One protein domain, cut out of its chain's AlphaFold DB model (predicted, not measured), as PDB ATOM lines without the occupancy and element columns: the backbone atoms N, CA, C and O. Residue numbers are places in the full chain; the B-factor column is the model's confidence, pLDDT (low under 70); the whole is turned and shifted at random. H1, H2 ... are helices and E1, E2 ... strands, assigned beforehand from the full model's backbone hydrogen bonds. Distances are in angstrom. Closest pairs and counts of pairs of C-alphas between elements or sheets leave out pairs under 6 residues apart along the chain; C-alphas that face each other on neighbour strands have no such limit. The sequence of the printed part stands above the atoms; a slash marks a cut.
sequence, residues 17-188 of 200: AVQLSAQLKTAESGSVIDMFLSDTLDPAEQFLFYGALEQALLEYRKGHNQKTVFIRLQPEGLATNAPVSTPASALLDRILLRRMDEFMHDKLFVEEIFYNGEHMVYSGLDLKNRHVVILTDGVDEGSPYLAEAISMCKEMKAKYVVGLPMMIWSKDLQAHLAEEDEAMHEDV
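Overview. This is residues 17 to 188 of the 200 residues of an uncharacterized protein of Veillonella seminalis (UniProt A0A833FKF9). A strongly twisted sheet of five strands curls round helix H5 on one face, while H2 and H3 lie over the other face and H1 packs on H2. Residues 177 to 188 of the last helix, H6, stick out from this body as an arm. The printed part has 172 residues with six named helices and five named strands, in the order H1 H2 E1 H3 H4 E2 E3 E4 H5 E5 H6, and its class is mixed, helices and strands. The mixed sheet runs E3 E2 E1 E4 E5; the whole is compact, with a radius of gyration of the C-alphas of 16.5 A, and elongated, spanning 58 by 36 by 28 A.

Arrangement. H1, residues 17 to 26, touches H2, residues 43 to 59, at a steep tilt of 57 degrees, the same way; their closest C-alphas, of Ala 17 and Ala 52, are 4.2 A apart. E1, residues 68 to 73, is the parallel neighbour of E2, residues 108 to 115, with N 70 and O 109 2.9 A apart. Between them come H3, residues 87 to 98, and H4, residues 100 to 104, giving a strand-helix-strand unit, two parallel neighbour strands with helices between, with a right-handed crossover. H3 touches H2 at a shallow tilt of 30 degrees, closest at the C-alphas of Leu 58 and Ile 95, 6.2 A apart. H4 only grazes the sheet, with residues 100 to 103. E3, residues 120 to 123, forms an antiparallel hairpin with E2, with N 121 and O 114 2.8 A apart. E4, residues 131 to 140, is parallel to E1, with N 71 and O 133 2.9 A apart, and to E5, residues 160 to 169, with N 164 and O 134 2.7 A apart. H2 runs along the strands over E4 and E5 at a height over the sheet of 10.1 A. E4, H5, residues 144 to 155, and E5 are a second such unit, also right-handed. There are three layers, helices on both faces of the sheet: H1, H2 and H3 on one, H5 on the other. H6, residues 171 to 188, is not on the sheet. Every O i to N i+4 pair is within hydrogen-bond range in H2, H3, H4, H5 and H6, and 5 of 6 in H1.

Along the chain. H1 begins at C-alpha 17 (9.741, -0.816, -6.941). H2 is 25.0 A long, E4 24.3 A, E5 25.1 A and H6 25.7 A. E4 bends by 83 degrees at residue 137. H6 ends at C-alpha 188 (16.720, -24.575, 29.839).

Size, cuts and confidence. The C-alphas farthest apart, of Asn 65 and Asp 187, are 58.7 A apart. The printed part has no cut; the links H1 to H2 and E1 to H3 are long. Residues 82 to 83 and 186 to 188 have pLDDT under 70.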
ATOM      1  N   ALA A  17       9.718  -2.253  -7.216       95.12
ATOM      2  CA  ALA A  17       9.741  -0.816  -6.941       95.12
ATOM      3  C   ALA A  17       8.612  -0.072  -7.665       95.12
ATOM      4  O   ALA A  17       8.007   0.847  -7.096       95.12
ATOM      5  N   VAL A  18       8.296  -0.461  -8.905       94.75
ATOM      6  CA  VAL A  18       7.177   0.099  -9.678       94.75
ATOM      7  C   VAL A  18       5.847  -0.216  -8.999       94.75
ATOM      8  O   VAL A  18       5.018   0.687  -8.834       94.75
ATOM      9  N   GLN A  19       5.655  -1.460  -8.555       93.69
ATOM     10  CA  GLN A  19       4.453  -1.866  -7.821       93.69
ATOM     11  C   GLN A  19       4.313  -1.096  -6.503       93.69
ATOM     12  O   GLN A  19       3.267  -0.486  -6.259       93.69
ATOM     13  N   LEU A  20       5.384  -1.019  -5.708       94.56
ATOM     14  CA  LEU A  20       5.409  -0.254  -4.460       94.56
ATOM     15  C   LEU A  20       5.080   1.219  -4.692       94.56
ATOM     16  O   LEU A  20       4.277   1.821  -3.979       94.56
ATOM     17  N   SER A  21       5.686   1.810  -5.719       94.25
ATOM     18  CA  SER A  21       5.473   3.207  -6.089       94.25
ATOM     19  C   SER A  21       4.030   3.483  -6.495       94.25
ATOM     20  O   SER A  21       3.527   4.581  -6.241       94.25
ATOM     21  N   ALA A  22       3.370   2.527  -7.151       93.81
ATOM     22  CA  ALA A  22       1.955   2.626  -7.478       93.81
ATOM     23  C   ALA A  22       1.109   2.591  -6.199       93.81
ATOM     24  O   ALA A  22       0.329   3.520  -5.975       93.81
ATOM     25  N   GLN A  23       1.342   1.612  -5.319       94.50
ATOM     26  CA  GLN A  23       0.617   1.487  -4.052       94.50
ATOM     27  C   GLN A  23       0.802   2.713  -3.154       94.50
ATOM     28  O   GLN A  23      -0.178   3.265  -2.668       94.50
ATOM     29  N   LEU A  24       2.022   3.239  -3.020       93.56
ATOM     30  CA  LEU A  24       2.306   4.467  -2.268       93.56
ATOM     31  C   LEU A  24       1.475   5.677  -2.724       93.56
ATOM     32  O   LEU A  24       1.215   6.582  -1.930       93.56
ATOM     33  N   LYS A  25       1.088   5.723  -4.004       91.19
ATOM     34  CA  LYS A  25       0.301   6.820  -4.592       91.19
ATOM     35  C   LYS A  25      -1.205   6.595  -4.483       91.19
ATOM     36  O   LYS A  25      -1.939   7.583  -4.488       91.19
ATOM     37  N   THR A  26      -1.657   5.342  -4.456       93.56
ATOM     38  CA  THR A  26      -3.082   4.984  -4.539       93.56
ATOM     39  C   THR A  26      -3.664   4.441  -3.244       93.56
ATOM     40  O   THR A  26      -4.886   4.388  -3.132       93.56
ATOM     41  N   ALA A  27      -2.825   4.018  -2.300       94.69
ATOM     42  CA  ALA A  27      -3.251   3.510  -1.009       94.69
ATOM     43  C   ALA A  27      -4.107   4.543  -0.260       94.69
ATOM     44  O   ALA A  27      -3.984   5.757  -0.443       94.69
ATOM     45  N   GLU A  28      -5.027   4.052   0.563       96.06
ATOM     46  CA  GLU A  28      -5.869   4.915   1.380       96.06
ATOM     47  C   GLU A  28      -5.088   5.432   2.590       96.06
ATOM     48  O   GLU A  28      -4.239   4.749   3.158       96.06
ATOM     49  N   SER A  29      -5.386   6.657   3.030       96.75
ATOM     50  CA  SER A  29      -4.670   7.234   4.166       96.75
ATOM     51  C   SER A  29      -4.902   6.428   5.453       96.75
ATOM     52  O   SER A  29      -5.983   6.420   6.050       96.75
ATOM     53  N   GLY A  30      -3.817   5.864   5.962       96.44
ATOM     54  CA  GLY A  30      -3.717   5.036   7.152       96.44
ATOM     55  C   GLY A  30      -3.796   3.545   6.889       96.44
ATOM     56  O   GLY A  30      -4.012   2.808   7.845       96.44
ATOM     57  N   SER A  31      -3.645   3.113   5.639       95.50
ATOM     58  CA  SER A  31      -3.384   1.712   5.339       95.50
ATOM     59  C   SER A  31      -1.937   1.335   5.666       95.50
ATOM     60  O   SER A  31      -1.047   2.187   5.783       95.50
ATOM     61  N   VAL A  32      -1.712   0.031   5.766       95.06
ATOM     62  CA  VAL A  32      -0.391  -0.594   5.720       95.06
ATOM     63  C   VAL A  32      -0.237  -1.193   4.327       95.06
ATOM     64  O   VAL A  32      -1.191  -1.758   3.799       95.06
ATOM     65  N   ILE A  33       0.921  -1.000   3.708       92.75
ATOM     66  CA  ILE A  33       1.284  -1.669   2.460       92.75
ATOM     67  C   ILE A  33       2.086  -2.916   2.838       92.75
ATOM     68  O   ILE A  33       3.160  -2.814   3.427       92.75
ATOM     69  N   ASP A  34       1.543  -4.080   2.508       86.56
ATOM     70  CA  ASP A  34       1.939  -5.405   2.992       86.56
ATOM     71  C   ASP A  34       2.575  -6.273   1.897       86.56
ATOM     72  O   ASP A  34       2.370  -7.481   1.838       86.56
ATOM     73  N   MET A  35       3.386  -5.674   1.019       80.81
ATOM     74  CA  MET A  35       3.937  -6.401  -0.135       80.81
ATOM     75  C   MET A  35       4.879  -7.565   0.227       80.81
ATOM     76  O   MET A  35       5.182  -8.370  -0.647       80.81
ATOM     77  N   PHE A  36       5.350  -7.638   1.477       79.44
ATOM     78  CA  PHE A  36       6.300  -8.643   1.970       79.44
ATOM     79  C   PHE A  36       5.779  -9.311   3.244       79.44
ATOM     80  O   PHE A  36       6.412  -9.262   4.300       79.44
ATOM     81  N   LEU A  37       4.592  -9.912   3.140       85.19
ATOM     82  CA  LEU A  37       4.153 -10.929   4.090       85.19
ATOM     83  C   LEU A  37       5.026 -12.172   3.889       85.19
ATOM     84  O   LEU A  37       4.985 -12.773   2.815       85.19
ATOM     85  N   SER A  38       5.826 -12.524   4.893       84.19
ATOM     86  CA  SER A  38       6.708 -13.689   4.839       84.19
ATOM     87  C   SER A  38       6.309 -14.719   5.887       84.19
ATOM     88  O   SER A  38       6.076 -14.396   7.055       84.19
ATOM     89  N   ASP A  39       6.274 -15.971   5.440       86.00
ATOM     90  CA  ASP A  39       6.130 -17.159   6.281       86.00
ATOM     91  C   ASP A  39       7.506 -17.716   6.698       86.00
ATOM     92  O   ASP A  39       7.592 -18.782   7.307       86.00
ATOM     93  N   THR A  40       8.603 -17.035   6.330       80.44
ATOM     94  CA  THR A  40       9.980 -17.482   6.576       80.44
ATOM     95  C   THR A  40      10.877 -16.339   7.068       80.44
ATOM     96  O   THR A  40      10.491 -15.175   7.075       80.44
ATOM     97  N   LEU A  41      12.106 -16.667   7.475       79.12
ATOM     98  CA  LEU A  41      13.138 -15.692   7.851       79.12
ATOM     99  C   LEU A  41      14.206 -15.512   6.753       79.12
ATOM    100  O   LEU A  41      15.359 -15.225   7.077       79.12
ATOM    101  N   ASP A  42      13.867 -15.723   5.473       83.19
ATOM    102  CA  ASP A  42      14.842 -15.653   4.374       83.19
ATOM    103  C   ASP A  42      15.432 -14.231   4.219       83.19
ATOM    104  O   ASP A  42      14.727 -13.287   3.841       83.19
ATOM    105  N   PRO A  43      16.750 -14.043   4.442       79.44
ATOM    106  CA  PRO A  43      17.393 -12.746   4.261       79.44
ATOM    107  C   PRO A  43      17.341 -12.228   2.817       79.44
ATOM    108  O   PRO A  43      17.428 -11.017   2.603       79.44
ATOM    109  N   ALA A  44      17.220 -13.104   1.813       83.81
ATOM    110  CA  ALA A  44      17.169 -12.694   0.410       83.81
ATOM    111  C   ALA A  44      15.927 -11.841   0.102       83.81
ATOM    112  O   ALA A  44      16.031 -10.851  -0.631       83.81
ATOM    113  N   GLU A  45      14.784 -12.166   0.713       81.56
ATOM    114  CA  GLU A  45      13.546 -11.386   0.594       81.56
ATOM    115  C   GLU A  45      13.730  -9.972   1.157       81.56
ATOM    116  O   GLU A  45      13.331  -8.987   0.528       81.56
ATOM    117  N   GLN A  46      14.430  -9.852   2.292       81.44
ATOM    118  CA  GLN A  46      14.738  -8.558   2.909       81.44
ATOM    119  C   GLN A  46      15.628  -7.693   2.011       81.44
ATOM    120  O   GLN A  46      15.379  -6.493   1.870       81.44
ATOM    121  N   PHE A  47      16.649  -8.279   1.375       85.06
ATOM    122  CA  PHE A  47      17.517  -7.547   0.446       85.06
ATOM    123  C   PHE A  47      16.760  -7.060  -0.788       85.06
ATOM    124  O   PHE A  47      16.914  -5.896  -1.175       85.06
ATOM    125  N   LEU A  48      15.920  -7.922  -1.373       86.50
ATOM    126  CA  LEU A  48      15.084  -7.553  -2.511       86.50
ATOM    127  C   LEU A  48      14.169  -6.378  -2.154       86.50
ATOM    128  O   LEU A  48      14.132  -5.384  -2.888       86.50
ATOM    129  N   PHE A  49      13.484  -6.451  -1.006       87.12
ATOM    130  CA  PHE A  49      12.602  -5.363  -0.601       87.12
ATOM    131  C   PHE A  49      13.360  -4.082  -0.300       87.12
ATOM    132  O   PHE A  49      12.924  -3.013  -0.717       87.12
ATOM    133  N   TYR A  50      14.517  -4.167   0.358       90.38
ATOM    134  CA  TYR A  50      15.349  -2.997   0.624       90.38
ATOM    135  C   TYR A  50      15.693  -2.252  -0.672       90.38
ATOM    136  O   TYR A  50      15.553  -1.028  -0.745       90.38
ATOM    137  N   GLY A  51      16.104  -2.984  -1.715       92.12
ATOM    138  CA  GLY A  51      16.393  -2.407  -3.027       92.12
ATOM    139  C   GLY A  51      15.168  -1.744  -3.659       92.12
ATOM    140  O   GLY A  51      15.249  -0.602  -4.123       92.12
ATOM    141  N   ALA A  52      14.025  -2.434  -3.639       93.50
ATOM    142  CA  ALA A  52      12.790  -1.941  -4.244       93.50
ATOM    143  C   ALA A  52      12.227  -0.715  -3.504       93.50
ATOM    144  O   ALA A  52      11.812   0.271  -4.121       93.50
ATOM    145  N   LEU A  53      12.271  -0.748  -2.174       94.56
ATOM    146  CA  LEU A  53      11.882   0.342  -1.290       94.56
ATOM    147  C   LEU A  53      12.783   1.563  -1.488       94.56
ATOM    148  O   LEU A  53      12.263   2.674  -1.594       94.56
ATOM    149  N   GLU A  54      14.105   1.386  -1.617       95.19
ATOM    150  CA  GLU A  54      15.010   2.502  -1.925       95.19
ATOM    151  C   GLU A  54      14.578   3.217  -3.212       95.19
ATOM    152  O   GLU A  54      14.388   4.437  -3.214       95.19
ATOM    153  N   GLN A  55      14.391   2.468  -4.300       95.38
ATOM    154  CA  GLN A  55      13.993   3.041  -5.586       95.38
ATOM    155  C   GLN A  55      12.630   3.741  -5.504       95.38
ATOM    156  O   GLN A  55      12.491   4.882  -5.961       95.38
ATOM    157  N   ALA A  56      11.645   3.109  -4.863       95.62
ATOM    158  CA  ALA A  56      10.308   3.672  -4.723       95.62
ATOM    159  C   ALA A  56      10.306   4.982  -3.918       95.62
ATOM    160  O   ALA A  56       9.668   5.960  -4.318       95.62
ATOM    161  N   LEU A  57      11.049   5.049  -2.809       95.81
ATOM    162  CA  LEU A  57      11.107   6.245  -1.961       95.81
ATOM    163  C   LEU A  57      11.936   7.381  -2.565       95.81
ATOM    164  O   LEU A  57      11.646   8.553  -2.299       95.81
ATOM    165  N   LEU A  58      12.933   7.073  -3.401       95.62
ATOM    166  CA  LEU A  58      13.674   8.096  -4.144       95.62
ATOM    167  C   LEU A  58      12.766   8.875  -5.094       95.62
ATOM    168  O   LEU A  58      12.890  10.096  -5.201       95.62
ATOM    169  N   GLU A  59      11.837   8.180  -5.743       93.50
ATOM    170  CA  GLU A  59      10.913   8.778  -6.705       93.50
ATOM    171  C   GLU A  59       9.593   9.230  -6.064       93.50
ATOM    172  O   GLU A  59       8.887  10.084  -6.617       93.50
ATOM    173  N   TYR A  60       9.260   8.736  -4.868       94.75
ATOM    174  CA  TYR A  60       8.032   9.108  -4.177       94.75
ATOM    175  C   TYR A  60       7.959  10.621  -3.942       94.75
ATOM    176  O   TYR A  60       8.696  11.220  -3.147       94.75
ATOM    177  N   ARG A  61       7.018  11.240  -4.661       91.94
ATOM    178  CA  ARG A  61       6.710  12.675  -4.626       91.94
ATOM    179  C   ARG A  61       7.907  13.594  -4.892       91.94
ATOM    180  O   ARG A  61       7.856  14.768  -4.524       91.94
ATOM    181  N   LYS A  62       8.952  13.095  -5.549       91.06
ATOM    182  CA  LYS A  62      10.134  13.875  -5.919       91.06
ATOM    183  C   LYS A  62       9.748  15.123  -6.708       91.06
ATOM    184  O   LYS A  62       8.980  15.051  -7.667       91.06
ATOM    185  N   GLY A  63      10.226  16.282  -6.263       85.00
ATOM    186  CA  GLY A  63       9.977  17.563  -6.934       85.00
ATOM    187  C   GLY A  63       8.541  18.101  -6.835       85.00
ATOM    188  O   GLY A  63       8.281  19.205  -7.318       85.00
ATOM    189  N   HIS A  64       7.605  17.398  -6.188       80.81
ATOM    190  CA  HIS A  64       6.266  17.934  -5.940       80.81
ATOM    191  C   HIS A  64       6.296  19.048  -4.879       80.81
ATOM    192  O   HIS A  64       7.095  19.040  -3.951       80.81
ATOM    193  N   ASN A  65       5.340  19.981  -4.949       79.19
ATOM    194  CA  ASN A  65       5.229  21.088  -3.984       79.19
ATOM    195  C   ASN A  65       4.660  20.691  -2.606       79.19
ATOM    196  O   ASN A  65       4.501  21.555  -1.748       79.19
ATOM    197  N   GLN A  66       4.292  19.426  -2.384       82.81
ATOM    198  CA  GLN A  66       3.734  18.984  -1.098       82.81
ATOM    199  C   GLN A  66       4.846  18.365  -0.260       82.81
ATOM    200  O   GLN A  66       5.593  17.533  -0.768       82.81
ATOM    201  N   LYS A  67       4.915  18.762   1.011       94.31
ATOM    202  CA  LYS A  67       5.963  18.327   1.933       94.31
ATOM    203  C   LYS A  67       5.784  16.857   2.309       94.31
ATOM    204  O   LYS A  67       4.685  16.456   2.704       94.31
ATOM    205  N   THR A  68       6.869  16.101   2.217       96.19
ATOM    206  CA  THR A  68       6.940  14.684   2.576       96.19
ATOM    207  C   THR A  68       7.756  14.521   3.854       96.19
ATOM    208  O   THR A  68       8.764  15.203   4.041       96.19
ATOM    209  N   VAL A  69       7.314  13.630   4.736       97.75
ATOM    210  CA  VAL A  69       8.047  13.207   5.931       97.75
ATOM    211  C   VAL A  69       8.141  11.693   5.899       97.75
ATOM    212  O   VAL A  69       7.118  11.006   5.873       97.75
ATOM    213  N   PHE A  70       9.364  11.185   5.884       97.88
ATOM    214  CA  PHE A  70       9.629   9.789   6.180       97.88
ATOM    215  C   PHE A  70       9.808   9.652   7.684       97.88
ATOM    216  O   PHE A  70      10.593  10.385   8.277       97.88
ATOM    217  N   ILE A  71       9.056   8.757   8.306       97.38
ATOM    218  CA  ILE A  71       9.182   8.485   9.732       97.38
ATOM    219  C   ILE A  71       9.839   7.124   9.880       97.38
ATOM    220  O   ILE A  71       9.281   6.141   9.404       97.38
ATOM    221  N   ARG A  72      10.988   7.053  10.551       95.00
ATOM    222  CA  ARG A  72      11.493   5.777  11.069       95.00
ATOM    223  C   ARG A  72      10.732   5.435  12.341       95.00
ATOM    224  O   ARG A  72      10.767   6.187  13.311       95.00
ATOM    225  N   LEU A  73      10.031   4.316  12.311       94.19
ATOM    226  CA  LEU A  73       9.407   3.700  13.466       94.19
ATOM    227  C   LEU A  73      10.356   2.623  13.983       94.19
ATOM    228  O   LEU A  73      10.606   1.622  13.305       94.19
ATOM    229  N   GLN A  74      10.891   2.856  15.178       89.94
ATOM    230  CA  GLN A  74      11.759   1.904  15.863       89.94
ATOM    231  C   GLN A  74      11.058   0.541  15.995       89.94
ATOM    232  O   GLN A  74       9.856   0.542  16.265       89.94
ATOM    233  N   PRO A  75      11.765  -0.595  15.827       87.56
ATOM    234  CA  PRO A  75      11.162  -1.919  15.940       87.56
ATOM    235  C   PRO A  75      10.406  -2.125  17.253       87.56
ATOM    236  O   PRO A  75      10.810  -1.625  18.310       87.56
ATOM    237  N   GLU A  76       9.312  -2.876  17.169       84.38
ATOM    238  CA  GLU A  76       8.488  -3.241  18.318       84.38
ATOM    239  C   GLU A  76       9.324  -3.994  19.373       84.38
ATOM    240  O   GLU A  76      10.269  -4.714  19.054       84.38
ATOM    241  N   GLY A  77       9.028  -3.773  20.657       80.06
ATOM    242  CA  GLY A  77       9.754  -4.398  21.772       80.06
ATOM    243  C   GLY A  77      11.098  -3.752  22.140       80.06
ATOM    244  O   GLY A  77      11.641  -4.047  23.205       80.06
ATOM    245  N   LEU A  78      11.621  -2.819  21.337       82.31
ATOM    246  CA  LEU A  78      12.804  -2.036  21.703       82.31
ATOM    247  C   LEU A  78      12.393  -0.753  22.434       82.31
ATOM    248  O   LEU A  78      11.964   0.216  21.812       82.31
ATOM    249  N   ALA A  79      12.575  -0.723  23.755       82.25
ATOM    250  CA  ALA A  79      12.441   0.489  24.564       82.25
ATOM    251  C   ALA A  79      13.810   1.158  24.744       82.25
ATOM    252  O   ALA A  79      14.724   0.567  25.327       82.25
ATOM    253  N   THR A  80      13.969   2.390  24.259       72.19
ATOM    254  CA  THR A  80      15.249   3.106  24.341       72.19
ATOM    255  C   THR A  80      15.065   4.584  24.664       72.19
ATOM    256  O   THR A  80      14.043   5.199  24.376       72.19
ATOM    257  N   ASN A  81      16.107   5.177  25.250       72.50
ATOM    258  CA  ASN A  81      16.183   6.622  25.499       72.50
ATOM    259  C   ASN A  81      16.785   7.393  24.310       72.50
ATOM    260  O   ASN A  81      16.975   8.606  24.395       72.50
ATOM    261  N   ALA A  82      17.172   6.683  23.246       69.19
ATOM    262  CA  ALA A  82      17.854   7.228  22.081       69.19
ATOM    263  C   ALA A  82      17.540   6.394  20.822       69.19
ATOM    264  O   ALA A  82      17.302   5.188  20.954       69.19
ATOM    265  N   PRO A  83      17.610   7.010  19.626       68.62
ATOM    266  CA  PRO A  83      17.463   6.328  18.343       68.62
ATOM    267  C   PRO A  83      18.354   5.091  18.222       68.62
ATOM    268  O   PRO A  83      19.551   5.153  18.525       68.62
ATOM    269  N   VAL A  84      17.802   3.990  17.711       79.94
ATOM    270  CA  VAL A  84      18.578   2.791  17.358       79.94
ATOM    271  C   VAL A  84      18.859   2.793  15.859       79.94
ATOM    272  O   VAL A  84      17.987   3.115  15.055       79.94
ATOM    273  N   SER A  85      20.082   2.427  15.474       85.19
ATOM    274  CA  SER A  85      20.406   2.210  14.064       85.19
ATOM    275  C   SER A  85      19.812   0.884  13.602       85.19
ATOM    276  O   SER A  85      20.161  -0.169  14.133       85.19
ATOM    277  N   THR A  86      18.982   0.933  12.570       88.56
ATOM    278  CA  THR A  86      18.354  -0.229  11.940       88.56
ATOM    279  C   THR A  86      18.522  -0.174  10.417       88.56
ATOM    280  O   THR A  86      18.921   0.868   9.879       88.56
ATOM    281  N   PRO A  87      18.262  -1.268   9.682       89.00
ATOM    282  CA  PRO A  87      18.202  -1.217   8.223       89.00
ATOM    283  C   PRO A  87      17.280  -0.100   7.702       89.00
ATOM    284  O   PRO A  87      17.704   0.677   6.841       89.00
ATOM    285  N   ALA A  88      16.082   0.066   8.272       90.62
ATOM    286  CA  ALA A  88      15.167   1.150   7.915       90.62
ATOM    287  C   ALA A  88      15.772   2.544   8.169       90.62
ATOM    288  O   ALA A  88      15.635   3.440   7.329       90.62
ATOM    289  N   SER A  89      16.487   2.745   9.285       90.00
ATOM    290  CA  SER A  89      17.140   4.036   9.552       90.00
ATOM    291  C   SER A  89      18.269   4.318   8.555       90.00
ATOM    292  O   SER A  89      18.346   5.423   8.018       90.00
ATOM    293  N   ALA A  90      19.102   3.317   8.250       92.38
ATOM    294  CA  ALA A  90      20.188   3.441   7.277       92.38
ATOM    295  C   ALA A  90      19.666   3.741   5.862       92.38
ATOM    296  O   ALA A  90      20.256   4.543   5.127       92.38
ATOM    297  N   LEU A  91      18.533   3.139   5.491       94.62
ATOM    298  CA  LEU A  91      17.848   3.424   4.237       94.62
ATOM    299  C   LEU A  91      17.414   4.886   4.169       94.62
ATOM    300  O   LEU A  91      17.728   5.575   3.199       94.62
ATOM    301  N   LEU A  92      16.720   5.376   5.196       95.25
ATOM    302  CA  LEU A  92      16.212   6.745   5.211       95.25
ATOM    303  C   LEU A  92      17.326   7.793   5.218       95.25
ATOM    304  O   LEU A  92      17.209   8.788   4.499       95.25
ATOM    305  N   ASP A  93      18.429   7.546   5.927       94.19
ATOM    306  CA  ASP A  93      19.611   8.413   5.878       94.19
ATOM    307  C   ASP A  93      20.162   8.499   4.447       94.19
ATOM    308  O   ASP A  93      20.461   9.583   3.935       94.19
ATOM    309  N   ARG A  94      20.217   7.365   3.741       95.06
ATOM    310  CA  ARG A  94      20.625   7.323   2.333       95.06
ATOM    311  C   ARG A  94      19.639   8.049   1.414       95.06
ATOM    312  O   ARG A  94      20.085   8.775   0.524       95.06
ATOM    313  N   ILE A  95      18.328   7.909   1.619       95.88
ATOM    314  CA  ILE A  95      17.312   8.655   0.856       95.88
ATOM    315  C   ILE A  95      17.487  10.161   1.059       95.88
ATOM    316  O   ILE A  95      17.499  10.909   0.079       95.88
ATOM    317  N   LEU A  96      17.674  10.599   2.306       95.25
ATOM    318  CA  LEU A  96      17.882  12.005   2.641       95.25
ATOM    319  C   LEU A  96      19.137  12.560   1.962       95.25
ATOM    320  O   LEU A  96      19.077  13.613   1.329       95.25
ATOM    321  N   LEU A  97      20.248  11.816   2.009       96.25
ATOM    322  CA  LEU A  97      21.491  12.177   1.322       96.25
ATOM    323  C   LEU A  97      21.298  12.313  -0.192       96.25
ATOM    324  O   LEU A  97      21.776  13.271  -0.802       96.25
ATOM    325  N   ARG A  98      20.566  11.382  -0.812       96.50
ATOM    326  CA  ARG A  98      20.298  11.401  -2.261       96.50
ATOM    327  C   ARG A  98      19.278  12.459  -2.680       96.50
ATOM    328  O   ARG A  98      19.251  12.836  -3.851       96.50
ATOM    329  N   ARG A  99      18.464  12.951  -1.745       95.50
ATOM    330  CA  ARG A  99      17.443  13.992  -1.945       95.50
ATOM    331  C   ARG A  99      17.762  15.261  -1.146       95.50
ATOM    332  O   ARG A  99      16.855  15.996  -0.760       95.50
ATOM    333  N   MET A 100      19.053  15.542  -0.939       94.88
ATOM    334  CA  MET A 100      19.529  16.657  -0.108       94.88
ATOM    335  C   MET A 100      18.960  18.006  -0.552       94.88
ATOM    336  O   MET A 100      18.615  18.837   0.278       94.88
ATOM    337  N   ASP A 101      18.807  18.217  -1.858       94.38
ATOM    338  CA  ASP A 101      18.223  19.444  -2.403       94.38
ATOM    339  C   ASP A 101      16.780  19.668  -1.899       94.38
ATOM    340  O   ASP A 101      16.399  20.767  -1.506       94.38
ATOM    341  N   GLU A 102      15.974  18.608  -1.804       95.00
ATOM    342  CA  GLU A 102      14.608  18.699  -1.278       95.00
ATOM    343  C   GLU A 102      14.576  18.932   0.234       95.00
ATOM    344  O   GLU A 102      13.702  19.656   0.714       95.00
ATOM    345  N   PHE A 103      15.530  18.365   0.973       94.12
ATOM    346  CA  PHE A 103      15.703  18.651   2.397       94.12
ATOM    347  C   PHE A 103      16.076  20.120   2.634       94.12
ATOM    348  O   PHE A 103      15.399  20.813   3.388       94.12
ATOM    349  N   MET A 104      17.075  20.629   1.908       93.06
ATOM    350  CA  MET A 104      17.542  22.018   2.012       93.06
ATOM    351  C   MET A 104      16.463  23.052   1.653       93.06
ATOM    352  O   MET A 104      16.546  24.201   2.082       93.06
ATOM    353  N   HIS A 105      15.448  22.654   0.882       93.12
ATOM    354  CA  HIS A 105      14.306  23.489   0.499       93.12
ATOM    355  C   HIS A 105      13.022  23.190   1.298       93.12
ATOM    356  O   HIS A 105      11.923  23.524   0.841       93.12
ATOM    357  N   ASP A 106      13.128  22.554   2.468       91.88
ATOM    358  CA  ASP A 106      12.011  22.233   3.371       91.88
ATOM    359  C   ASP A 106      10.882  21.395   2.735       91.88
ATOM    360  O   ASP A 106       9.701  21.525   3.110       91.88
ATOM    361  N   LYS A 107      11.214  20.552   1.751       94.19
ATOM    362  CA  LYS A 107      10.258  19.677   1.049       94.19
ATOM    363  C   LYS A 107      10.264  18.248   1.575       94.19
ATOM    364  O   LYS A 107       9.219  17.600   1.521       94.19
ATOM    365  N   LEU A 108      11.398  17.773   2.080       95.81
ATOM    366  CA  LEU A 108      11.578  16.406   2.559       95.81
ATOM    367  C   LEU A 108      12.215  16.396   3.946       95.81
ATOM    368  O   LEU A 108      13.168  17.129   4.166       95.81
ATOM    369  N   PHE A 109      11.723  15.545   4.844       96.25
ATOM    370  CA  PHE A 109      12.300  15.340   6.174       96.25
ATOM    371  C   PHE A 109      12.317  13.856   6.539       96.25
ATOM    372  O   PHE A 109      11.478  13.094   6.051       96.25
ATOM    373  N   VAL A 110      13.261  13.475   7.399       96.25
ATOM    374  CA  VAL A 110      13.316  12.167   8.057       96.25
ATOM    375  C   VAL A 110      13.182  12.414   9.554       96.25
ATOM    376  O   VAL A 110      13.990  13.140  10.121       96.25
ATOM    377  N   GLU A 111      12.153  11.839  10.163       95.38
ATOM    378  CA  GLU A 111      11.775  12.031  11.569       95.38
ATOM    379  C   GLU A 111      11.556  10.672  12.237       95.38
ATOM    380  O   GLU A 111      11.669   9.634  11.582       95.38
ATOM    381  N   GLU A 112      11.234  10.650  13.526       93.62
ATOM    382  CA  GLU A 112      11.254   9.408  14.296       93.62
ATOM    383  C   GLU A 112      10.032   9.208  15.186       93.62
ATOM    384  O   GLU A 112       9.504  10.152  15.780       93.62
ATOM    385  N   ILE A 113       9.623   7.944  15.297       94.12
ATOM    386  CA  ILE A 113       8.736   7.440  16.339       94.12
ATOM    387  C   ILE A 113       9.453   6.308  17.081       94.12
ATOM    388  O   ILE A 113       9.962   5.374  16.456       94.12
ATOM    389  N   PHE A 114       9.472   6.376  18.412       90.69
ATOM    390  CA  PHE A 114      10.065   5.351  19.274       90.69
ATOM    391  C   PHE A 114       9.266   5.168  20.568       90.69
ATOM    392  O   PHE A 114       8.463   6.023  20.941       90.69
ATOM    393  N   TYR A 115       9.490   4.055  21.266       88.50
ATOM    394  CA  TYR A 115       8.906   3.796  22.580       88.50
ATOM    395  C   TYR A 115       9.916   4.126  23.685       88.50
ATOM    396  O   TYR A 115      11.015   3.570  23.723       88.50
ATOM    397  N   ASN A 116       9.542   5.018  24.603       85.12
ATOM    398  CA  ASN A 116      10.431   5.480  25.679       85.12
ATOM    399  C   ASN A 116      10.372   4.625  26.961       85.12
ATOM    400  O   ASN A 116      10.966   5.000  27.969       85.12
ATOM    401  N   GLY A 117       9.641   3.506  26.948       83.50
ATOM    402  CA  GLY A 117       9.388   2.672  28.128       83.50
ATOM    403  C   GLY A 117       8.013   2.884  28.771       83.50
ATOM    404  O   GLY A 117       7.609   2.068  29.593       83.50
ATOM    405  N   GLU A 118       7.285   3.935  28.385       85.62
ATOM    406  CA  GLU A 118       5.930   4.216  28.879       85.62
ATOM    407  C   GLU A 118       4.923   4.399  27.739       85.62
ATOM    408  O   GLU A 118       3.845   3.805  27.759       85.62
ATOM    409  N   HIS A 119       5.268   5.208  26.737       88.69
ATOM    410  CA  HIS A 119       4.402   5.527  25.605       88.69
ATOM    411  C   HIS A 119       5.205   5.718  24.316       88.69
ATOM    412  O   HIS A 119       6.422   5.927  24.326       88.69
ATOM    413  N   MET A 120       4.498   5.652  23.190       91.50
ATOM    414  CA  MET A 120       5.046   5.998  21.888       91.50
ATOM    415  C   MET A 120       5.272   7.515  21.801       91.50
ATOM    416  O   MET A 120       4.402   8.312  22.161       91.50
ATOM    417  N   VAL A 121       6.444   7.920  21.320       91.56
ATOM    418  CA  VAL A 121       6.873   9.318  21.222       91.56
ATOM    419  C   VAL A 121       7.236   9.633  19.782       91.56
ATOM    420  O   VAL A 121       8.094   8.978  19.198       91.56
ATOM    421  N   TYR A 122       6.622  10.681  19.233       94.50
ATOM    422  CA  TYR A 122       7.075  11.311  17.998       94.50
ATOM    423  C   TYR A 122       8.108  12.397  18.304       94.50
ATOM    424  O   TYR A 122       7.844  13.320  19.080       94.50
ATOM    425  N   SER A 123       9.265  12.311  17.654       92.62
ATOM    426  CA  SER A 123      10.303  13.335  17.682       92.62
ATOM    427  C   SER A 123      10.486  13.893  16.278       92.62
ATOM    428  O   SER A 123      11.054  13.236  15.407       92.62
ATOM    429  N   GLY A 124      10.003  15.117  16.075       94.00
ATOM    430  CA  GLY A 124      10.160  15.826  14.819       94.00
ATOM    431  C   GLY A 124       9.299  17.077  14.705       94.00
ATOM    432  O   GLY A 124       8.773  17.617  15.681       94.00
ATOM    433  N   LEU A 125       9.180  17.557  13.479       92.50
ATOM    434  CA  LEU A 125       8.426  18.749  13.092       92.50
ATOM    435  C   LEU A 125       6.921  18.501  12.902       92.50
ATOM    436  O   LEU A 125       6.460  17.383  12.733       92.50
ATOM    437  N   ASP A 126       6.125  19.575  12.893       94.06
ATOM    438  CA  ASP A 126       4.668  19.483  12.721       94.06
ATOM    439  C   ASP A 126       4.282  18.731  11.429       94.06
ATOM    440  O   ASP A 126       4.684  19.123  10.324       94.06
ATOM    441  N   LEU A 127       3.463  17.682  11.574       96.88
ATOM    442  CA  LEU A 127       2.968  16.833  10.487       96.88
ATOM    443  C   LEU A 127       1.746  17.409   9.763       96.88
ATOM    444  O   LEU A 127       1.337  16.869   8.728       96.88
ATOM    445  N   LYS A 128       1.174  18.521  10.238       96.75
ATOM    446  CA  LYS A 128      -0.021  19.122   9.643       96.75
ATOM    447  C   LYS A 128       0.126  19.342   8.136       96.75
ATOM    448  O   LYS A 128       1.042  20.014   7.663       96.75
ATOM    449  N   ASN A 129      -0.843  18.833   7.376       95.06
ATOM    450  CA  ASN A 129      -0.901  18.906   5.910       95.06
ATOM    451  C   ASN A 129       0.261  18.212   5.159       95.06
ATOM    452  O   ASN A 129       0.450  18.470   3.965       95.06
ATOM    453  N   ARG A 130       1.027  17.328   5.812       95.94
ATOM    454  CA  ARG A 130       2.151  16.606   5.192       95.94
ATOM    455  C   ARG A 130       1.764  15.220   4.691       95.94
ATOM    456  O   ARG A 130       0.798  14.629   5.171       95.94
ATOM    457  N   HIS A 131       2.524  14.725   3.718       97.00
ATOM    458  CA  HIS A 131       2.501  13.319   3.323       97.00
ATOM    459  C   HIS A 131       3.496  12.556   4.185       97.00
ATOM    460  O   HIS A 131       4.689  12.838   4.133       97.00
ATOM    461  N   VAL A 132       2.994  11.612   4.963       98.00
ATOM    462  CA  VAL A 132       3.772  10.817   5.901       98.00
ATOM    463  C   VAL A 132       3.857   9.392   5.388       98.00
ATOM    464  O   VAL A 132       2.852   8.810   4.974       98.00
ATOM    465  N   VAL A 133       5.061   8.844   5.408       97.75
ATOM    466  CA  VAL A 133       5.316   7.433   5.135       97.75
ATOM    467  C   VAL A 133       6.118   6.908   6.318       97.75
ATOM    468  O   VAL A 133       7.212   7.406   6.586       97.75
ATOM    469  N   ILE A 134       5.538   5.969   7.058       97.62
ATOM    470  CA  ILE A 134       6.138   5.367   8.251       97.62
ATOM    471  C   ILE A 134       6.854   4.096   7.812       97.62
ATOM    472  O   ILE A 134       6.225   3.237   7.205       97.62
ATOM    473  N   LEU A 135       8.144   3.982   8.102       95.62
ATOM    474  CA  LEU A 135       8.972   2.826   7.790       95.62
ATOM    475  C   LEU A 135       9.386   2.119   9.071       95.62
ATOM    476  O   LEU A 135       9.821   2.775  10.013       95.62
ATOM    477  N   THR A 136       9.319   0.796   9.077       92.81
ATOM    478  CA  THR A 136       9.826  -0.039  10.172       92.81
ATOM    479  C   THR A 136      10.401  -1.330   9.607       92.81
ATOM    480  O   THR A 136      10.033  -1.713   8.502       92.81
ATOM    481  N   ASP A 137      11.324  -1.977  10.310       88.69
ATOM    482  CA  ASP A 137      12.013  -3.167   9.807       88.69
ATOM    483  C   ASP A 137      11.078  -4.389   9.745       88.69
ATOM    484  O   ASP A 137      10.690  -4.821   8.663       88.69
ATOM    485  N   GLY A 138      10.662  -4.930  10.887       86.69
ATOM    486  CA  GLY A 138       9.767  -6.087  10.958       86.69
ATOM    487  C   GLY A 138       8.630  -5.837  11.936       86.69
ATOM    488  O   GLY A 138       8.854  -5.241  12.991       86.69
ATOM    489  N   VAL A 139       7.425  -6.274  11.575       89.81
ATOM    490  CA  VAL A 139       6.248  -6.260  12.456       89.81
ATOM    491  C   VAL A 139       5.416  -7.515  12.268       89.81
ATOM    492  O   VAL A 139       5.431  -8.140  11.208       89.81
ATOM    493  N   ASP A 140       4.615  -7.820  13.277       90.31
ATOM    494  CA  ASP A 140       3.602  -8.858  13.187       90.31
ATOM    495  C   ASP A 140       2.437  -8.436  12.283       90.31
ATOM    496  O   ASP A 140       2.054  -7.260  12.202       90.31
ATOM    497  N   GLU A 141       1.828  -9.415  11.615       89.81
ATOM    498  CA  GLU A 141       0.579  -9.226  10.881       89.81
ATOM    499  C   GLU A 141      -0.503  -8.630  11.794       89.81
ATOM    500  O   GLU A 141      -0.935  -9.231  12.779       89.81
ATOM    501  N   GLY A 142      -0.974  -7.429  11.446       87.69
ATOM    502  CA  GLY A 142      -1.956  -6.703  12.251       87.69
ATOM    503  C   GLY A 142      -1.379  -6.037  13.503       87.69
ATOM    504  O   GLY A 142      -2.159  -5.722  14.405       87.69
ATOM    505  N   SER A 143      -0.059  -5.806  13.558       90.62
ATOM    506  CA  SER A 143       0.630  -5.183  14.694       90.62
ATOM    507  C   SER A 143      -0.101  -3.917  15.189       90.62
ATOM    508  O   SER A 143      -0.244  -2.934  14.442       90.62
ATOM    509  N   PRO A 144      -0.563  -3.905  16.459       92.56
ATOM    510  CA  PRO A 144      -1.202  -2.734  17.051       92.56
ATOM    511  C   PRO A 144      -0.219  -1.569  17.182       92.56
ATOM    512  O   PRO A 144      -0.639  -0.416  17.123       92.56
ATOM    513  N   TYR A 145       1.080  -1.861  17.284       92.56
ATOM    514  CA  TYR A 145       2.139  -0.867  17.355       92.56
ATOM    515  C   TYR A 145       2.203  -0.014  16.080       92.56
ATOM    516  O   TYR A 145       2.157   1.217  16.144       92.56
ATOM    517  N   LEU A 146       2.191  -0.630  14.893       94.69
ATOM    518  CA  LEU A 146       2.145   0.136  13.641       94.69
ATOM    519  C   LEU A 146       0.819   0.905  13.486       94.69
ATOM    520  O   LEU A 146       0.811   2.044  13.004       94.69
ATOM    521  N   ALA A 147      -0.301   0.320  13.922       95.69
ATOM    522  CA  ALA A 147      -1.603   0.988  13.896       95.69
ATOM    523  C   ALA A 147      -1.638   2.239  14.798       95.69
ATOM    524  O   ALA A 147      -2.178   3.277  14.395       95.69
ATOM    525  N   GLU A 148      -1.022   2.174  15.979       96.12
ATOM    526  CA  GLU A 148      -0.881   3.303  16.904       96.12
ATOM    527  C   GLU A 148      -0.028   4.424  16.292       96.12
ATOM    528  O   GLU A 148      -0.451   5.584  16.292       96.12
ATOM    529  N   ALA A 149       1.104   4.089  15.662       97.00
ATOM    530  CA  ALA A 149       1.958   5.065  14.978       97.00
ATOM    531  C   ALA A 149       1.216   5.801  13.845       97.00
ATOM    532  O   ALA A 149       1.337   7.023  13.678       97.00
ATOM    533  N   ILE A 150       0.390   5.076  13.082       98.06
ATOM    534  CA  ILE A 150      -0.483   5.666  12.059       98.06
ATOM    535  C   ILE A 150      -1.525   6.595  12.698       98.06
ATOM    536  O   ILE A 150      -1.754   7.697  12.181       98.06
ATOM    537  N   SER A 151      -2.157   6.174  13.800       98.00
ATOM    538  CA  SER A 151      -3.145   6.989  14.524       98.00
ATOM    539  C   SER A 151      -2.529   8.295  15.019       98.00
ATOM    540  O   SER A 151      -3.066   9.369  14.744       98.00
ATOM    541  N   MET A 152      -1.348   8.222  15.631       97.50
ATOM    542  CA  MET A 152      -0.596   9.385  16.100       97.50
ATOM    543  C   MET A 152      -0.366  10.404  14.974       97.50
ATOM    544  O   MET A 152      -0.670  11.591  15.120       97.50
ATOM    545  N   CYS A 153       0.081   9.954  13.798       98.25
ATOM    546  CA  CYS A 153       0.284  10.842  12.649       98.25
ATOM    547  C   CYS A 153      -1.025  11.497  12.165       98.25
ATOM    548  O   CYS A 153      -1.034  12.669  11.765       98.25
ATOM    549  N   LYS A 154      -2.146  10.763  12.209       97.69
ATOM    550  CA  LYS A 154      -3.479  11.293  11.868       97.69
ATOM    551  C   LYS A 154      -3.946  12.345  12.875       97.69
ATOM    552  O   LYS A 154      -4.461  13.386  12.461       97.69
ATOM    553  N   GLU A 155      -3.732  12.123  14.167       97.31
ATOM    554  CA  GLU A 155      -4.053  13.081  15.237       97.31
ATOM    555  C   GLU A 155      -3.261  14.386  15.088       97.31
ATOM    556  O   GLU A 155      -3.806  15.482  15.263       97.31
ATOM    557  N   MET A 156      -2.015  14.285  14.618       97.31
ATOM    558  CA  MET A 156      -1.175  15.423  14.224       97.31
ATOM    559  C   MET A 156      -1.595  16.084  12.897       97.31
ATOM    560  O   MET A 156      -0.929  17.000  12.409       97.31
ATOM    561  N   LYS A 157      -2.732  15.682  12.316       97.38
ATOM    562  CA  LYS A 157      -3.335  16.261  11.103       97.38
ATOM    563  C   LYS A 157      -2.462  16.111   9.857       97.38
ATOM    564  O   LYS A 157      -2.493  16.977   8.970       97.38
ATOM    565  N   ALA A 158      -1.703  15.019   9.767       97.81
ATOM    566  CA  ALA A 158      -1.092  14.610   8.509       97.81
ATOM    567  C   ALA A 158      -2.157  14.524   7.407       97.81
ATOM    568  O   ALA A 158      -3.273  14.053   7.625       97.81
ATOM    569  N   LYS A 159      -1.821  15.013   6.209       95.94
ATOM    570  CA  LYS A 159      -2.736  14.987   5.057       95.94
ATOM    571  C   LYS A 159      -2.944  13.567   4.547       95.94
ATOM    572  O   LYS A 159      -4.007  13.238   4.033       95.94
ATOM    573  N   TYR A 160      -1.878  12.785   4.614       97.06
ATOM    574  CA  TYR A 160      -1.805  11.422   4.138       97.06
ATOM    575  C   TYR A 160      -0.802  10.680   5.010       97.06
ATOM    576  O   TYR A 160       0.259  11.233   5.295       97.06
ATOM    577  N   VAL A 161      -1.129   9.459   5.413       98.00
ATOM    578  CA  VAL A 161      -0.252   8.586   6.201       98.00
ATOM    579  C   VAL A 161      -0.309   7.197   5.588       98.00
ATOM    580  O   VAL A 161      -1.395   6.754   5.234       98.00
ATOM    581  N   VAL A 162       0.816   6.506   5.476       97.38
ATOM    582  CA  VAL A 162       0.851   5.086   5.105       97.38
ATOM    583  C   VAL A 162       1.962   4.387   5.882       97.38
ATOM    584  O   VAL A 162       3.022   4.981   6.094       97.38
ATOM    585  N   GLY A 163       1.700   3.162   6.336       96.44
ATOM    586  CA  GLY A 163       2.697   2.293   6.962       96.44
ATOM    587  C   GLY A 163       3.382   1.396   5.932       96.44
ATOM    588  O   GLY A 163       2.716   0.821   5.075       96.44
ATOM    589  N   LEU A 164       4.704   1.287   6.031       94.88
ATOM    590  CA  LEU A 164       5.575   0.450   5.210       94.88
ATOM    591  C   LEU A 164       6.529  -0.352   6.106       94.88
ATOM    592  O   LEU A 164       7.670   0.068   6.321       94.88
ATOM    593  N   PRO A 165       6.082  -1.487   6.654       92.19
ATOM    594  CA  PRO A 165       7.000  -2.451   7.238       92.19
ATOM    595  C   PRO A 165       7.878  -3.072   6.146       92.19
ATOM    596  O   PRO A 165       7.401  -3.332   5.040       92.19
ATOM    597  N   MET A 166       9.160  -3.303   6.439       89.25
ATOM    598  CA  MET A 166      10.049  -4.009   5.516       89.25
ATOM    599  C   MET A 166       9.724  -5.488   5.404       89.25
ATOM    600  O   MET A 166       9.967  -6.094   4.363       89.25
ATOM    601  N   MET A 167       9.138  -6.040   6.456       88.88
ATOM    602  CA  MET A 167       8.649  -7.400   6.506       88.88
ATOM    603  C   MET A 167       7.449  -7.465   7.444       88.88
ATOM    604  O   MET A 167       7.445  -6.830   8.503       88.88
ATOM    605  N   ILE A 168       6.438  -8.233   7.049       89.12
ATOM    606  CA  ILE A 168       5.326  -8.602   7.921       89.12
ATOM    607  C   ILE A 168       5.439 -10.095   8.185       89.12
ATOM    608  O   ILE A 168       5.416 -10.887   7.244       89.12
ATOM    609  N   TRP A 169       5.569 -10.480   9.447       89.19
ATOM    610  CA  TRP A 169       5.567 -11.888   9.827       89.19
ATOM    611  C   TRP A 169       4.138 -12.398   9.854       89.19
ATOM    612  O   TRP A 169       3.285 -11.827  10.540       89.19
ATOM    613  N   SER A 170       3.873 -13.462   9.104       90.56
ATOM    614  CA  SER A 170       2.556 -14.089   9.108       90.56
ATOM    615  C   SER A 170       2.247 -14.741  10.452       90.56
ATOM    616  O   SER A 170       3.140 -15.064  11.240       90.56
ATOM    617  N   LYS A 171       0.961 -14.979  10.709       90.50
ATOM    618  CA  LYS A 171       0.525 -15.707  11.912       90.50
ATOM    619  C   LYS A 171       1.118 -17.109  12.018       90.50
ATOM    620  O   LYS A 171       1.350 -17.570  13.132       90.50
ATOM    621  N   ASP A 172       1.365 -17.765  10.889       89.88
ATOM    622  CA  ASP A 172       1.944 -19.109  10.868       89.88
ATOM    623  C   ASP A 172       3.412 -19.070  11.316       89.88
ATOM    624  O   ASP A 172       3.816 -19.858  12.173       89.88
ATOM    625  N   LEU A 173       4.190 -18.099  10.822       87.69
ATOM    626  CA  LEU A 173       5.564 -17.879  11.279       87.69
ATOM    627  C   LEU A 173       5.608 -17.475  12.760       87.69
ATOM    628  O   LEU A 173       6.428 -17.997  13.510       87.69
ATOM    629  N   GLN A 174       4.706 -16.594  13.202       87.69
ATOM    630  CA  GLN A 174       4.603 -16.198  14.612       87.69
ATOM    631  C   GLN A 174       4.322 -17.401  15.525       87.69
ATOM    632  O   GLN A 174       4.969 -17.549  16.560       87.69
ATOM    633  N   ALA A 175       3.381 -18.272  15.141       88.31
ATOM    634  CA  ALA A 175       3.060 -19.476  15.903       88.31
ATOM    635  C   ALA A 175       4.269 -20.415  15.996       88.31
ATOM    636  O   ALA A 175       4.582 -20.908  17.078       88.31
ATOM    637  N   HIS A 176       4.986 -20.598  14.887       88.12
ATOM    638  CA  HIS A 176       6.191 -21.418  14.858       88.12
ATOM    639  C   HIS A 176       7.295 -20.873  15.777       88.12
ATOM    640  O   HIS A 176       7.857 -21.627  16.568       88.12
ATOM    641  N   LEU A 177       7.563 -19.564  15.731       86.25
ATOM    642  CA  LEU A 177       8.565 -18.926  16.592       86.25
ATOM    643  C   LEU A 177       8.201 -19.025  18.080       86.25
ATOM    644  O   LEU A 177       9.086 -19.208  18.914       86.25
ATOM    645  N   ALA A 178       6.912 -18.940  18.418       86.56
ATOM    646  CA  ALA A 178       6.447 -19.120  19.790       86.56
ATOM    647  C   ALA A 178       6.659 -20.561  20.288       86.56
ATOM    648  O   ALA A 178       7.135 -20.756  21.404       86.56
ATOM    649  N   GLU A 179       6.361 -21.567  19.459       88.44
ATOM    650  CA  GLU A 179       6.616 -22.976  19.790       88.44
ATOM    651  C   GLU A 179       8.114 -23.256  19.996       88.44
ATOM    652  O   GLU A 179       8.490 -23.974  20.927       88.44
ATOM    653  N   GLU A 180       8.979 -22.679  19.155       84.19
ATOM    654  CA  GLU A 180      10.434 -22.810  19.297       84.19
ATOM    655  C   GLU A 180      10.950 -22.159  20.588       84.19
ATOM    656  O   GLU A 180      11.764 -22.764  21.291       84.19
ATOM    657  N   ASP A 181      10.465 -20.964  20.931       84.06
ATOM    658  CA  ASP A 181      10.852 -20.267  22.163       84.06
ATOM    659  C   ASP A 181      10.399 -21.036  23.416       84.06
ATOM    660  O   ASP A 181      11.178 -21.233  24.356       84.06
ATOM    661  N   GLU A 182       9.170 -21.565  23.411       83.00
ATOM    662  CA  GLU A 182       8.657 -22.418  24.487       83.00
ATOM    663  C   GLU A 182       9.504 -23.686  24.662       83.00
ATOM    664  O   GLU A 182       9.921 -23.992  25.786       83.00
ATOM    665  N   ALA A 183       9.825 -24.387  23.569       78.69
ATOM    666  CA  ALA A 183      10.669 -25.582  23.603       78.69
ATOM    667  C   ALA A 183      12.071 -25.276  24.157       78.69
ATOM    668  O   ALA A 183      12.596 -26.006  25.002       78.69
ATOM    669  N   MET A 184      12.656 -24.149  23.749       74.06
ATOM    670  CA  MET A 184      13.968 -23.718  24.221       74.06
ATOM    671  C   MET A 184      13.943 -23.352  25.718       74.06
ATOM    672  O   MET A 184      14.870 -23.672  26.468       74.06
ATOM    673  N   HIS A 185      12.858 -22.737  26.197       70.12
ATOM    674  CA  HIS A 185      12.649 -22.455  27.617       70.12
ATOM    675  C   HIS A 185      12.391 -23.717  28.462       70.12
ATOM    676  O   HIS A 185      12.776 -23.749  29.640       70.12
ATOM    677  N   GLU A 186      11.781 -24.760  27.897       66.25
ATOM    678  CA  GLU A 186      11.654 -26.077  28.535       66.25
ATOM    679  C   GLU A 186      13.003 -26.805  28.634       66.25
ATOM    680  O   GLU A 186      13.338 -27.320  29.708       66.25
ATOM    681  N   ASP A 187      13.829 -26.754  27.588       59.34
ATOM    682  CA  ASP A 187      15.181 -27.325  27.598       59.34
ATOM    683  C   ASP A 187      16.089 -26.640  28.632       59.34
ATOM    684  O   ASP A 187      16.817 -27.307  29.376       59.34
ATOM    685  N   VAL A 188      15.988 -25.314  28.792       58.28
ATOM    686  CA  VAL A 188      16.720 -24.575  29.839       58.28
ATOM    687  C   VAL A 188      16.256 -24.972  31.250       58.28
ATOM    688  O   VAL A 188      17.086 -25.078  32.160       58.28
TER     689      VAL A 188